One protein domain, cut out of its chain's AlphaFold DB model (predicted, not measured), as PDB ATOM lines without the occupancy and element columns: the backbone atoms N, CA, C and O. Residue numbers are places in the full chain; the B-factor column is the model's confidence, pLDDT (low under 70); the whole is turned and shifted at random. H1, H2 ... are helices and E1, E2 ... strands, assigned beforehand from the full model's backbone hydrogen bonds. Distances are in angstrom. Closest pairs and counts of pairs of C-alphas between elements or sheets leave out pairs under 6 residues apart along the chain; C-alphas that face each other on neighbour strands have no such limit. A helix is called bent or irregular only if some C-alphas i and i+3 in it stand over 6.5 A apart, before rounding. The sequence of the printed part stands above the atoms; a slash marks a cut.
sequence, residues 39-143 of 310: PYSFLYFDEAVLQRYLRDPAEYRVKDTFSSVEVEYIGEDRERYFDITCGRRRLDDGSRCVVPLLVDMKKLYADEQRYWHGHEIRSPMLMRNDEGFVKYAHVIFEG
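This is residues 39 to 143 of the 310 residues of an uncharacterized protein of Janthinobacterium sp. PC23-8 (UniProt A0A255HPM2). A curled, twisted antiparallel sheet of four strands is sandwiched between H4 over one face and H1 on the other. H3 is farther out, near H1 and the short helix H2, and a 12-residue link leads from H3 to H4. The printed part has 105 residues, with named elements in the order H1 E1 E2 E3 E4 H2 H3 H4 and sheet order E1 - E2 - E3 - E4; the class is mixed. It is compact, with a radius of gyration of the C-alphas of 13.5 A and spans of 42 by 30 by 25 A.

E1 is residues 60 to 64, E2 68 to 73, E3 83 to 90, 23.1 A long from C-alpha 83 at (323.798, 257.830, 389.768), and E4 96 to 100. H1 is residues 47 to 55, beginning at C-alpha 47 (310.545, 246.702, 390.848), H2 102 to 106, H3 110 to 118, and H4 131 to 142, 15.4 A long, ending at C-alpha 142 (315.683, 266.170, 406.157).

The strands form a meander, each the antiparallel neighbour of the one before, in hairpins E1-E2 (N 61 to O 72, 2.8 A), E2-E3 (N 69 to O 86, 2.9 A) and E3-E4 (N 97 to O 89, 2.8 A). The sheet is only just strongly twisted, its C-alphas up to 4.3 A off the best plane. H4 runs along E3, at 17 degrees on the local plane and a height of 9.1 A over the sheet; the closest C-alphas are Arg 89 and Phe 133, 5.4 A. H1 is on the opposite face, its Tyr 53 C-alpha 5.7 A from that of Tyr 60. H2 only grazes the sheet, and H3 is not on it. H3 is close but not clearly touching to H1, C-alphas of Val 49 and Trp 116 at 6.3 A, and to H2, Met 105 and Gln 113 at 6.7 A. In H2, H3 and H4 every O i to N i+4 pair is within hydrogen-bond range; H1, only just irregular with C-alphas 49 and 52 6.6 A apart, has 2 of 5, and 4 of 6 O i to N i+3 pairs.

The C-alphas of Glu 76 and Arg 128, the two farthest apart, are 42.2 A apart. The printed part has no cut; the long link is H3 to H4, residues 119 to 130. Mean pLDDT of the printed part is 91.1, and no printed residue is under 70.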
ATOM      1  N   PRO A  39     310.052 269.043 390.657       88.94
ATOM      2  CA  PRO A  39     311.277 268.234 390.547       88.94
ATOM      3  C   PRO A  39     311.504 267.269 391.722       88.94
ATOM      4  O   PRO A  39     312.072 266.198 391.544       88.94
ATOM      5  N   TYR A  40     311.022 267.630 392.910       89.19
ATOM      6  CA  TYR A  40     311.138 266.830 394.130       89.19
ATOM      7  C   TYR A  40     309.913 265.941 394.398       89.19
ATOM      8  O   TYR A  40     309.754 265.426 395.500       89.19
ATOM      9  N   SER A  41     309.021 265.760 393.417       91.44
ATOM     10  CA  SER A  41     307.948 264.775 393.541       91.44
ATOM     11  C   SER A  41     308.495 263.365 393.370       91.44
ATOM     12  O   SER A  41     309.307 263.116 392.475       91.44
ATOM     13  N   PHE A  42     307.966 262.438 394.159       95.00
ATOM     14  CA  PHE A  42     308.183 261.017 393.952       95.00
ATOM     15  C   PHE A  42     307.493 260.522 392.683       95.00
ATOM     16  O   PHE A  42     306.351 260.886 392.392       95.00
ATOM     17  N   LEU A  43     308.199 259.665 391.958       96.75
ATOM     18  CA  LEU A  43     307.647 258.822 390.905       96.75
ATOM     19  C   LEU A  43     307.636 257.378 391.400       96.75
ATOM     20  O   LEU A  43     308.411 257.034 392.284       96.75
ATOM     21  N   TYR A  44     306.763 256.541 390.853       97.19
ATOM     22  CA  TYR A  44     306.578 255.170 391.324       97.19
ATOM     23  C   TYR A  44     306.762 254.213 390.161       97.19
ATOM     24  O   TYR A  44     306.157 254.410 389.108       97.19
ATOM     25  N   PHE A  45     307.580 253.185 390.352       96.44
ATOM     26  CA  PHE A  45     307.910 252.207 389.320       96.44
ATOM     27  C   PHE A  45     307.802 250.793 389.861       96.44
ATOM     28  O   PHE A  45     308.138 250.540 391.018       96.44
ATOM     29  N   ASP A  46     307.362 249.870 389.016       93.19
ATOM     30  CA  ASP A  46     307.453 248.445 389.322       93.19
ATOM     31  C   ASP A  46     308.920 248.030 389.549       93.19
ATOM     32  O   ASP A  46     309.820 248.516 388.858       93.19
ATOM     33  N   GLU A  47     309.177 247.136 390.511       90.44
ATOM     34  CA  GLU A  47     310.545 246.702 390.848       90.44
ATOM     35  C   GLU A  47     311.269 246.017 389.680       90.44
ATOM     36  O   GLU A  47     312.502 246.071 389.619       90.44
ATOM     37  N   ALA A  48     310.544 245.472 388.694       90.38
ATOM     38  CA  ALA A  48     311.145 244.864 387.512       90.38
ATOM     39  C   ALA A  48     311.967 245.856 386.675       90.38
ATOM     40  O   ALA A  48     312.809 245.417 385.890       90.38
ATOM     41  N   VAL A  49     311.806 247.174 386.869       94.12
ATOM     42  CA  VAL A  49     312.691 248.186 386.267       94.12
ATOM     43  C   VAL A  49     314.163 247.969 386.651       94.12
ATOM     44  O   VAL A  49     315.068 248.304 385.894       94.12
ATOM     45  N   LEU A  50     314.436 247.348 387.804       93.62
ATOM     46  CA  LEU A  50     315.801 247.070 388.251       93.62
ATOM     47  C   LEU A  50     316.457 245.907 387.496       93.62
ATOM     48  O   LEU A  50     317.682 245.787 387.501       93.62
ATOM     49  N   GLN A  51     315.677 245.054 386.822       90.38
ATOM     50  CA  GLN A  51     316.204 243.862 386.152       90.38
ATOM     51  C   GLN A  51     317.277 244.177 385.125       90.38
ATOM     52  O   GLN A  51     318.241 243.423 384.999       90.38
ATOM     53  N   ARG A  52     317.103 245.265 384.371       90.88
ATOM     54  CA  ARG A  52     318.066 245.668 383.349       90.88
ATOM     55  C   ARG A  52     319.449 245.904 383.953       90.88
ATOM     56  O   ARG A  52     320.429 245.430 383.393       90.88
ATOM     57  N   TYR A  53     319.505 246.566 385.104       92.81
ATOM     58  CA  TYR A  53     320.754 246.914 385.781       92.81
ATOM     59  C   TYR A  53     321.381 245.711 386.486       92.81
ATOM     60  O   TYR A  53     322.592 245.528 386.457       92.81
ATOM     61  N   LEU A  54     320.556 244.840 387.067       90.06
ATOM     62  CA  LEU A  54     321.028 243.646 387.775       90.06
ATOM     63  C   LEU A  54     321.604 242.568 386.845       90.06
ATOM     64  O   LEU A  54     322.433 241.766 387.274       90.06
ATOM     65  N   ARG A  55     321.177 242.538 385.576       87.69
ATOM     66  CA  ARG A  55     321.644 241.561 384.579       87.69
ATOM     67  C   ARG A  55     323.021 241.873 384.004       87.69
ATOM     68  O   ARG A  55     323.660 240.952 383.501       87.69
ATOM     69  N   ASP A  56     323.466 243.123 384.079       89.50
ATOM     70  CA  ASP A  56     324.755 243.547 383.536       89.50
ATOM     71  C   ASP A  56     325.643 244.195 384.611       89.50
ATOM     72  O   ASP A  56     325.828 245.414 384.641       89.50
ATOM     73  N   PRO A  57     326.232 243.384 385.512       87.75
ATOM     74  CA  PRO A  57     327.128 243.883 386.553       87.75
ATOM     75  C   PRO A  57     328.476 244.394 386.011       87.75
ATOM     76  O   PRO A  57     329.345 244.762 386.805       87.75
ATOM     77  N   ALA A  58     328.710 244.339 384.692       89.44
ATOM     78  CA  ALA A  58     329.870 244.963 384.064       89.44
ATOM     79  C   ALA A  58     329.599 246.439 383.734       89.44
ATOM     80  O   ALA A  58     330.510 247.253 383.862       89.44
ATOM     81  N   GLU A  59     328.363 246.784 383.364       92.38
ATOM     82  CA  GLU A  59     327.957 248.166 383.080       92.38
ATOM     83  C   GLU A  59     327.389 248.908 384.293       92.38
ATOM     84  O   GLU A  59     327.542 250.128 384.383       92.38
ATOM     85  N   TYR A  60     326.751 248.202 385.232       93.50
ATOM     86  CA  TYR A  60     326.048 248.827 386.354       93.50
ATOM     87  C   TYR A  60     326.514 248.292 387.702       93.50
ATOM     88  O   TYR A  60     326.778 247.101 387.889       93.50
ATOM     89  N   ARG A  61     326.543 249.188 388.686       92.38
ATOM     90  CA  ARG A  61     326.629 248.846 390.101       92.38
ATOM     91  C   ARG A  61     325.280 249.130 390.739       92.38
ATOM     92  O   ARG A  61     324.765 250.238 390.646       92.38
ATOM     93  N   VAL A  62     324.725 248.121 391.402       92.38
ATOM     94  CA  VAL A  62     323.473 248.253 392.151       92.38
ATOM     95  C   VAL A  62     323.749 247.959 393.617       92.38
ATOM     96  O   VAL A  62     324.165 246.848 393.957       92.38
ATOM     97  N   LYS A  63     323.528 248.951 394.480       90.12
ATOM     98  CA  LYS A  63     323.544 248.773 395.935       90.12
ATOM     99  C   LYS A  63     322.105 248.669 396.408       90.12
ATOM    100  O   LYS A  63     321.348 249.634 396.344       90.12
ATOM    101  N   ASP A  64     321.732 247.474 396.842       87.06
ATOM    102  CA  ASP A  64     320.340 247.127 397.087       87.06
ATOM    103  C   ASP A  64     320.105 246.799 398.561       87.06
ATOM    104  O   ASP A  64     320.540 245.758 399.054       87.06
ATOM    105  N   THR A  65     319.428 247.706 399.260       86.88
ATOM    106  CA  THR A  65     319.129 247.595 400.690       86.88
ATOM    107  C   THR A  65     317.645 247.310 400.906       86.88
ATOM    108  O   THR A  65     316.828 247.310 399.980       86.88
ATOM    109  N   PHE A  66     317.242 247.101 402.159       83.06
ATOM    110  CA  PHE A  66     315.839 246.840 402.467       83.06
ATOM    111  C   PHE A  66     314.889 247.992 402.083       83.06
ATOM    112  O   PHE A  66     313.735 247.735 401.718       83.06
ATOM    113  N   SER A  67     315.351 249.244 402.185       87.31
ATOM    114  CA  SER A  67     314.523 250.457 402.046       87.31
ATOM    115  C   SER A  67     314.971 251.404 400.936       87.31
ATOM    116  O   SER A  67     314.233 252.333 400.607       87.31
ATOM    117  N   SER A  68     316.135 251.174 400.338       90.56
ATOM    118  CA  SER A  68     316.635 251.963 399.219       90.56
ATOM    119  C   SER A  68     317.363 251.093 398.206       90.56
ATOM    120  O   SER A  68     317.904 250.040 398.537       90.56
ATOM    121  N   VAL A  69     317.410 251.574 396.973       92.06
ATOM    122  CA  VAL A  69     318.261 251.034 395.921       92.06
ATOM    123  C   VAL A  69     318.999 252.185 395.260       92.06
ATOM    124  O   VAL A  69     318.415 253.229 394.979       92.06
ATOM    125  N   GLU A  70     320.285 251.995 395.032       93.44
ATOM    126  CA  GLU A  70     321.149 252.930 394.321       93.44
ATOM    127  C   GLU A  70     321.637 252.245 393.047       93.44
ATOM    128  O   GLU A  70     322.079 251.093 393.094       93.44
ATOM    129  N   VAL A  71     321.502 252.929 391.912       95.00
ATOM    130  CA  VAL A  71     321.937 252.439 390.601       95.00
ATOM    131  C   VAL A  71     322.940 253.427 390.031       95.00
ATOM    132  O   VAL A  71     322.594 254.565 389.718       95.00
ATOM    133  N   GLU A  72     324.167 252.950 389.852       95.06
ATOM    134  CA  GLU A  72     325.289 253.703 389.306       95.06
ATOM    135  C   GLU A  72     325.729 253.071 387.978       95.06
ATOM    136  O   GLU A  72     325.959 251.860 387.892       95.06
ATOM    137  N   TYR A  73     325.880 253.894 386.941       94.62
ATOM    138  CA  TYR A  73     326.546 253.482 385.708       94.62
ATOM    139  C   TYR A  73     328.067 253.495 385.903       94.62
ATOM    140  O   TYR A  73     328.657 254.533 386.201       94.62
ATOM    141  N   ILE A  74     328.706 252.345 385.690       93.88
ATOM    142  CA  ILE A  74     330.158 252.146 385.828       93.88
ATOM    143  C   ILE A  74     330.830 251.720 384.517       93.88
ATOM    144  O   ILE A  74     332.008 251.355 384.522       93.88
ATOM    145  N   GLY A  75     330.086 251.726 383.409       90.19
ATOM    146  CA  GLY A  75     330.601 251.358 382.097       90.19
ATOM    147  C   GLY A  75     331.605 252.368 381.530       90.19
ATOM    148  O   GLY A  75     331.895 253.416 382.112       90.19
ATOM    149  N   GLU A  76     332.165 252.036 380.368       90.31
ATOM    150  CA  GLU A  76     333.245 252.821 379.753       90.31
ATOM    151  C   GLU A  76     332.773 254.169 379.191       90.31
ATOM    152  O   GLU A  76     333.559 255.119 379.111       90.31
ATOM    153  N   ASP A  77     331.496 254.272 378.819       89.50
ATOM    154  CA  ASP A  77     330.942 255.474 378.215       89.50
ATOM    155  C   ASP A  77     330.648 256.535 379.282       89.50
ATOM    156  O   ASP A  77     329.558 256.616 379.845       89.50
ATOM    157  N   ARG A  78     331.638 257.388 379.566       80.75
ATOM    158  CA  ARG A  78     331.485 258.531 380.491       80.75
ATOM    159  C   ARG A  78     330.386 259.500 380.055       80.75
ATOM    160  O   ARG A  78     329.804 260.170 380.903       80.75
ATOM    161  N   GLU A  79     330.102 259.490 378.754       84.00
ATOM    162  CA  GLU A  79     328.923 260.018 378.067       84.00
ATOM    163  C   GLU A  79     327.606 259.705 378.761       84.00
ATOM    164  O   GLU A  79     326.651 260.447 378.607       84.00
ATOM    165  N   ARG A  80     327.565 258.558 379.456       86.31
ATOM    166  CA  ARG A  80     326.373 257.893 379.985       86.31
ATOM    167  C   ARG A  80     326.320 257.810 381.504       86.31
ATOM    168  O   ARG A  80     325.431 257.159 382.048       86.31
ATOM    169  N   TYR A  81     327.237 258.480 382.199       89.56
ATOM    170  CA  TYR A  81     327.287 258.422 383.655       89.56
ATOM    171  C   TYR A  81     325.986 258.934 384.281       89.56
ATOM    172  O   TYR A  81     325.520 260.038 383.983       89.56
ATOM    173  N   PHE A  82     325.424 258.128 385.176       92.88
ATOM    174  CA  PHE A  82     324.362 258.523 386.082       92.88
ATOM    175  C   PHE A  82     324.504 257.772 387.402       92.88
ATOM    176  O   PHE A  82     325.035 256.662 387.457       92.88
ATOM    177  N   ASP A  83     323.976 258.399 388.442       93.62
ATOM    178  CA  ASP A  83     323.798 257.830 389.768       93.62
ATOM    179  C   ASP A  83     322.421 258.280 390.262       93.62
ATOM    180  O   ASP A  83     322.105 259.481 390.284       93.62
ATOM    181  N   ILE A  84     321.572 257.297 390.549       94.00
ATOM    182  CA  ILE A  84     320.215 257.505 391.037       94.00
ATOM    183  C   ILE A  84     320.008 256.725 392.328       94.00
ATOM    184  O   ILE A  84     320.240 255.520 392.407       94.00
ATOM    185  N   THR A  85     319.500 257.422 393.338       91.56
ATOM    186  CA  THR A  85     319.032 256.807 394.576       91.56
ATOM    187  C   THR A  85     317.511 256.773 394.568       91.56
ATOM    188  O   THR A  85     316.842 257.773 394.303       91.56
ATOM    189  N   CYS A  86     316.959 255.611 394.882       94.12
ATOM    190  CA  CYS A  86     315.530 255.378 394.931       94.12
ATOM    191  C   CYS A  86     315.139 254.796 396.288       94.12
ATOM    192  O   CYS A  86     315.849 253.963 396.853       94.12
ATOM    193  N   GLY A  87     313.964 255.168 396.783       93.25
ATOM    194  CA  GLY A  87     313.350 254.496 397.923       93.25
ATOM    195  C   GLY A  87     312.653 253.217 397.482       93.25
ATOM    196  O   GLY A  87     312.273 253.081 396.320       93.25
ATOM    197  N   ARG A  88     312.417 252.298 398.414       92.06
ATOM    198  CA  ARG A  88     311.455 251.205 398.241       92.06
ATOM    199  C   ARG A  88     310.201 251.525 399.039       92.06
ATOM    200  O   ARG A  88     310.296 251.933 400.196       92.06
ATOM    201  N   ARG A  89     309.030 251.349 398.428       91.75
ATOM    202  CA  ARG A  89     307.741 251.580 399.090       91.75
ATOM    203  C   ARG A  89     306.776 250.432 398.868       91.75
ATOM    204  O   ARG A  89     306.687 249.906 397.763       91.75
ATOM    205  N   ARG A  90     306.023 250.086 399.908       90.50
ATOM    206  CA  ARG A  90     304.959 249.084 399.880       90.50
ATOM    207  C   ARG A  90     303.667 249.654 399.296       90.50
ATOM    208  O   ARG A  90     303.216 250.745 399.666       90.50
ATOM    209  N   LEU A  91     303.062 248.879 398.409       90.00
ATOM    210  CA  LEU A  91     301.712 249.081 397.902       90.00
ATOM    211  C   LEU A  91     300.692 248.404 398.835       90.00
ATOM    212  O   LEU A  91     301.055 247.654 399.744       90.00
ATOM    213  N   ASP A  92     299.415 248.732 398.676       88.19
ATOM    214  CA  ASP A  92     298.322 248.249 399.527       88.19
ATOM    215  C   ASP A  92     298.101 246.730 399.443       88.19
ATOM    216  O   ASP A  92     297.736 246.105 400.438       88.19
ATOM    217  N   ASP A  93     298.398 246.137 398.290       81.12
ATOM    218  CA  ASP A  93     298.413 244.696 398.038       81.12
ATOM    219  C   ASP A  93     299.628 243.972 398.656       81.12
ATOM    220  O   ASP A  93     299.752 242.750 398.552       81.12
ATOM    221  N   GLY A  94     300.518 244.717 399.319       77.88
ATOM    222  CA  GLY A  94     301.737 244.219 399.948       77.88
ATOM    223  C   GLY A  94     302.937 244.116 399.007       77.88
ATOM    224  O   GLY A  94     304.045 243.885 399.489       77.88
ATOM    225  N   SER A  95     302.762 244.323 397.700       81.25
ATOM    226  CA  SER A  95     303.878 244.397 396.757       81.25
ATOM    227  C   SER A  95     304.738 245.641 397.006       81.25
ATOM    228  O   SER A  95     304.440 246.484 397.858       81.25
ATOM    229  N   ARG A  96     305.863 245.741 396.300       87.44
ATOM    230  CA  ARG A  96     306.827 246.832 396.449       87.44
ATOM    231  C   ARG A  96     307.000 247.572 395.129       87.44
ATOM    232  O   ARG A  96     306.759 247.031 394.057       87.44
ATOM    233  N   CYS A  97     307.425 248.822 395.233       92.50
ATOM    234  CA  CYS A  97     307.764 249.680 394.109       92.50
ATOM    235  C   CYS A  97     309.034 250.482 394.414       92.50
ATOM    236  O   CYS A  97     309.376 250.718 395.580       92.50
ATOM    237  N   VAL A  98     309.710 250.916 393.354       95.00
ATOM    238  CA  VAL A  98     310.894 251.776 393.403       95.00
ATOM    239  C   VAL A  98     310.460 253.230 393.247       95.00
ATOM    240  O   VAL A  98     309.627 253.554 392.398       95.00
ATOM    241  N   VAL A  99     311.014 254.103 394.088       96.19
ATOM    242  CA  VAL A  99     310.543 255.478 394.267       96.19
ATOM    243  C   VAL A  99     311.700 256.484 394.179       96.19
ATOM    244  O   VAL A  99     312.229 256.912 395.211       96.19
ATOM    245  N   PRO A 100     312.131 256.868 392.964       95.81
ATOM    246  CA  PRO A 100     313.071 257.964 392.760       95.81
ATOM    247  C   PRO A 100     312.375 259.329 392.839       95.81
ATOM    248  O   PRO A 100     311.146 259.449 392.737       95.81
ATOM    249  N   LEU A 101     313.180 260.386 392.944       95.12
ATOM    250  CA  LEU A 101     312.713 261.743 392.678       95.12
ATOM    251  C   LEU A 101     312.669 262.012 391.171       95.12
ATOM    252  O   LEU A 101     313.515 261.548 390.404       95.12
ATOM    253  N   LEU A 102     311.717 262.839 390.739       94.88
ATOM    254  CA  LEU A 102     311.623 263.275 389.344       94.88
ATOM    255  C   LEU A 102     312.927 263.934 388.847       94.88
ATOM    256  O   LEU A 102     313.314 263.739 387.695       94.88
ATOM    257  N   VAL A 103     313.620 264.688 389.704       93.44
ATOM    258  CA  VAL A 103     314.905 265.323 389.375       93.44
ATOM    259  C   VAL A 103     316.011 264.307 389.083       93.44
ATOM    260  O   VAL A 103     316.845 264.570 388.221       93.44
ATOM    261  N   ASP A 104     315.998 263.140 389.729       93.75
ATOM    262  CA  ASP A 104     316.958 262.071 389.451       93.75
ATOM    263  C   ASP A 104     316.639 261.392 388.122       93.75
ATOM    264  O   ASP A 104     317.531 261.155 387.313       93.75
ATOM    265  N   MET A 105     315.353 261.199 387.822       95.81
ATOM    266  CA  MET A 105     314.925 260.646 386.533       95.81
ATOM    267  C   MET A 105     315.233 261.566 385.353       95.81
ATOM    268  O   MET A 105     315.448 261.084 384.243       95.81
ATOM    269  N   LYS A 106     315.319 262.882 385.578       93.44
ATOM    270  CA  LYS A 106     315.792 263.832 384.562       93.44
ATOM    271  C   LYS A 106     317.257 263.581 384.168       93.44
ATOM    272  O   LYS A 106     317.605 263.838 383.021       93.44
ATOM    273  N   LYS A 107     318.106 263.105 385.088       90.94
ATOM    274  CA  LYS A 107     319.543 262.874 384.832       90.94
ATOM    275  C   LYS A 107     319.793 261.718 383.861       90.94
ATOM    276  O   LYS A 107     320.869 261.630 383.284       90.94
ATOM    277  N   LEU A 108     318.813 260.831 383.700       93.19
ATOM    278  CA  LEU A 108     318.906 259.670 382.826       93.19
ATOM    279  C   LEU A 108     318.868 260.067 381.343       93.19
ATOM    280  O   LEU A 108     318.202 261.029 380.958       93.19
ATOM    281  N   TYR A 109     319.509 259.263 380.495       91.88
ATOM    282  CA  TYR A 109     319.466 259.410 379.035       91.88
ATOM    283  C   TYR A 109     318.071 259.154 378.479       91.88
ATOM    284  O   TYR A 109     317.246 258.490 379.101       91.88
ATOM    285  N   ALA A 110     317.793 259.656 377.277       92.69
ATOM    286  CA  ALA A 110     316.466 259.548 376.673       92.69
ATOM    287  C   ALA A 110     315.961 258.098 376.554       92.69
ATOM    288  O   ALA A 110     314.765 257.852 376.707       92.69
ATOM    289  N   ASP A 111     316.844 257.135 376.287       92.94
ATOM    290  CA  ASP A 111     316.507 255.713 376.224       92.94
ATOM    291  C   ASP A 111     316.291 255.098 377.615       92.94
ATOM    292  O   ASP A 111     315.321 254.363 377.803       92.94
ATOM    293  N   GLU A 112     317.105 255.466 378.605       94.31
ATOM    294  CA  GLU A 112     316.883 255.112 380.013       94.31
ATOM    295  C   GLU A 112     315.543 255.660 380.521       94.31
ATOM    296  O   GLU A 112     314.728 254.917 381.062       94.31
ATOM    297  N   GLN A 113     315.235 256.932 380.257       95.69
ATOM    298  CA  GLN A 113     313.957 257.527 380.640       95.69
ATOM    299  C   GLN A 113     312.768 256.798 380.004       95.69
ATOM    300  O   GLN A 113     311.749 256.604 380.667       95.69
ATOM    301  N   ARG A 114     312.889 256.366 378.740       95.62
ATOM    302  CA  ARG A 114     311.863 255.555 378.057       95.62
ATOM    303  C   ARG A 114     311.697 254.189 378.704       95.62
ATOM    304  O   ARG A 114     310.559 253.758 378.875       95.62
ATOM    305  N   TYR A 115     312.801 253.538 379.063       96.00
ATOM    306  CA  TYR A 115     312.770 252.262 379.766       96.00
ATOM    307  C   TYR A 115     312.036 252.400 381.104       96.00
ATOM    308  O   TYR A 115     311.010 251.753 381.292       96.00
ATOM    309  N   TRP A 116     312.458 253.334 381.965       96.81
ATOM    310  CA  TRP A 116     311.778 253.621 383.233       96.81
ATOM    311  C   TRP A 116     310.302 253.961 383.035       96.81
ATOM    312  O   TRP A 116     309.446 253.441 383.742       96.81
ATOM    313  N   HIS A 117     309.973 254.793 382.042       96.81
ATOM    314  CA  HIS A 117     308.588 255.181 381.778       96.81
ATOM    315  C   HIS A 117     307.681 253.987 381.440       96.81
ATOM    316  O   HIS A 117     306.499 254.006 381.782       96.81
ATOM    317  N   GLY A 118     308.226 252.934 380.822       96.44
ATOM    318  CA  GLY A 118     307.506 251.685 380.568       96.44
ATOM    319  C   GLY A 118     307.089 250.932 381.837       96.44
ATOM    320  O   GLY A 118     306.135 250.160 381.788       96.44
ATOM    321  N   HIS A 119     307.752 251.191 382.967       96.44
ATOM    322  CA  HIS A 119     307.493 250.572 384.271       96.44
ATOM    323  C   HIS A 119     306.753 251.502 385.254       96.44
ATOM    324  O   HIS A 119     306.579 251.154 386.421       96.44
ATOM    325  N   GLU A 120     306.337 252.697 384.825       97.00
ATOM    326  CA  GLU A 120     305.761 253.708 385.717       97.00
ATOM    327  C   GLU A 120     304.339 253.360 386.190       97.00
ATOM    328  O   GLU A 120     303.412 253.164 385.398       97.00
ATOM    329  N   ILE A 121     304.138 253.397 387.506       95.81
ATOM    330  CA  ILE A 121     302.851 253.226 388.177       95.81
ATOM    331  C   ILE A 121     302.202 254.605 388.342       95.81
ATOM    332  O   ILE A 121     302.551 255.381 389.231       95.81
ATOM    333  N   ARG A 122     301.225 254.929 387.486       91.25
ATOM    334  CA  ARG A 122     300.607 256.272 387.445       91.25
ATOM    335  C   ARG A 122     299.743 256.616 388.663       91.25
ATOM    336  O   ARG A 122     299.675 257.781 389.044       91.25
ATOM    337  N   SER A 123     299.077 255.619 389.242       91.12
ATOM    338  CA  SER A 123     298.139 255.789 390.360       91.12
ATOM    339  C   SER A 123     298.375 254.695 391.404       91.12
ATOM    340  O   SER A 123     297.567 253.772 391.507       91.12
ATOM    341  N   PRO A 124     299.506 254.737 392.129       92.69
ATOM    342  CA  PRO A 124     299.847 253.693 393.082       92.69
ATOM    343  C   PRO A 124     298.896 253.738 394.283       92.69
ATOM    344  O   PRO A 124     298.630 254.801 394.849       92.69
ATOM    345  N   MET A 125     298.408 252.573 394.699       92.75
ATOM    346  CA  MET A 125     297.679 252.428 395.955       92.75
ATOM    347  C   MET A 125     298.698 252.113 397.047       92.75
ATOM    348  O   MET A 125     299.297 251.047 397.069       92.75
ATOM    349  N   LEU A 126     298.982 253.100 397.894       93.12
ATOM    350  CA  LEU A 126     300.111 253.055 398.822       93.12
ATOM    351  C   LEU A 126     299.688 252.478 400.171       93.12
ATOM    352  O   LEU A 126     298.648 252.857 400.720       93.12
ATOM    353  N   MET A 127     300.543 251.642 400.757       90.12
ATOM    354  CA  MET A 127     300.375 251.224 402.144       90.12
ATOM    355  C   MET A 127     300.446 252.450 403.068       90.12
ATOM    356  O   MET A 127     301.288 253.336 402.892       90.12
ATOM    357  N   ARG A 128     299.541 252.519 404.056       85.56
ATOM    358  CA  ARG A 128     299.445 253.674 404.972       85.56
ATOM    359  C   ARG A 128     300.668 253.814 405.876       85.56
ATOM    360  O   ARG A 128     301.136 254.927 406.079       85.56
ATOM    361  N   ASN A 129     301.172 252.691 406.383       86.62
ATOM    362  CA  ASN A 129     302.282 252.647 407.327       86.62
ATOM    363  C   ASN A 129     303.436 251.865 406.703       86.62
ATOM    364  O   ASN A 129     303.441 250.638 406.729       86.62
ATOM    365  N   ASP A 130     304.399 252.587 406.139       88.12
ATOM    366  CA  ASP A 130     305.646 252.024 405.628       88.12
ATOM    367  C   ASP A 130     306.823 252.736 406.297       88.12
ATOM    368  O   ASP A 130     307.288 253.779 405.839       88.12
ATOM    369  N   GLU A 131     307.272 252.189 407.427       87.62
ATOM    370  CA  GLU A 131     308.365 252.769 408.214       87.62
ATOM    371  C   GLU A 131     309.677 252.850 407.427       87.62
ATOM    372  O   GLU A 131     310.449 253.790 407.622       87.62
ATOM    373  N   GLY A 132     309.929 251.890 406.530       85.56
ATOM    374  CA  GLY A 132     311.124 251.880 405.688       85.56
ATOM    375  C   GLY A 132     311.120 253.057 404.719       85.56
ATOM    376  O   GLY A 132     312.093 253.810 404.648       85.56
ATOM    377  N   PHE A 133     309.990 253.279 404.044       90.62
ATOM    378  CA  PHE A 133     309.843 254.428 403.154       90.62
ATOM    379  C   PHE A 133     309.860 255.764 403.905       90.62
ATOM    380  O   PHE A 133     310.435 256.736 403.420       90.62
ATOM    381  N   VAL A 134     309.253 255.831 405.094       89.56
ATOM    382  CA  VAL A 134     309.301 257.032 405.940       89.56
ATOM    383  C   VAL A 134     310.752 257.381 406.263       89.56
ATOM    384  O   VAL A 134     311.175 258.500 405.982       89.56
ATOM    385  N   LYS A 135     311.551 256.419 406.746       88.12
ATOM    386  CA  LYS A 135     312.989 256.618 407.000       88.12
ATOM    387  C   LYS A 135     313.729 257.110 405.758       88.12
ATOM    388  O   LYS A 135     314.487 258.069 405.853       88.12
ATOM    389  N   TYR A 136     313.465 256.512 404.596       90.31
ATOM    390  CA  TYR A 136     314.025 256.982 403.328       90.31
ATOM    391  C   TYR A 136     313.677 258.448 403.032       90.31
ATOM    392  O   TYR A 136     314.563 259.244 402.721       90.31
ATOM    393  N   ALA A 137     312.411 258.838 403.190       89.50
ATOM    394  CA  ALA A 137     311.986 260.218 402.979       89.50
ATOM    395  C   ALA A 137     312.675 261.200 403.947       89.50
ATOM    396  O   ALA A 137     313.063 262.285 403.518       89.50
ATOM    397  N   HIS A 138     312.888 260.813 405.212       88.06
ATOM    398  CA  HIS A 138     313.655 261.608 406.181       88.06
ATOM    399  C   HIS A 138     315.123 261.783 405.755       88.06
ATOM    400  O   HIS A 138     315.663 262.883 405.855       88.06
ATOM    401  N   VAL A 139     315.778 260.743 405.229       86.06
ATOM    402  CA  VAL A 139     317.153 260.861 404.705       86.06
ATOM    403  C   VAL A 139     317.210 261.869 403.557       86.06
ATOM    404  O   VAL A 139     318.023 262.790 403.581       86.06
ATOM    405  N   ILE A 140     316.312 261.732 402.580       85.75
ATOM    406  CA  ILE A 140     316.334 262.541 401.357       85.75
ATOM    407  C   ILE A 140     315.948 264.001 401.605       85.75
ATOM    408  O   ILE A 140     316.577 264.900 401.048       85.75
ATOM    409  N   PHE A 141     314.915 264.262 402.410       86.62
ATOM    410  CA  PHE A 141     314.388 265.620 402.582       86.62
ATOM    411  C   PHE A 141     314.872 266.332 403.839       86.62
ATOM    412  O   PHE A 141     314.900 267.561 403.856       86.62
ATOM    413  N   GLU A 142     315.253 265.593 404.880       86.44
ATOM    414  CA  GLU A 142     315.683 266.170 406.157       86.44
ATOM    415  C   GLU A 142     317.185 265.991 406.411       86.44
ATOM    416  O   GLU A 142     317.702 266.504 407.402       86.44
ATOM    417  N   GLY A 143     317.906 265.298 405.519       81.44
ATOM    418  CA  GLY A 143     319.343 265.062 405.664       81.44
ATOM    419  C   GLY A 143     319.681 264.176 406.864       81.44
ATOM    420  O   GLY A 143     320.755 264.313 407.451       81.44
TER     421      GLY A 143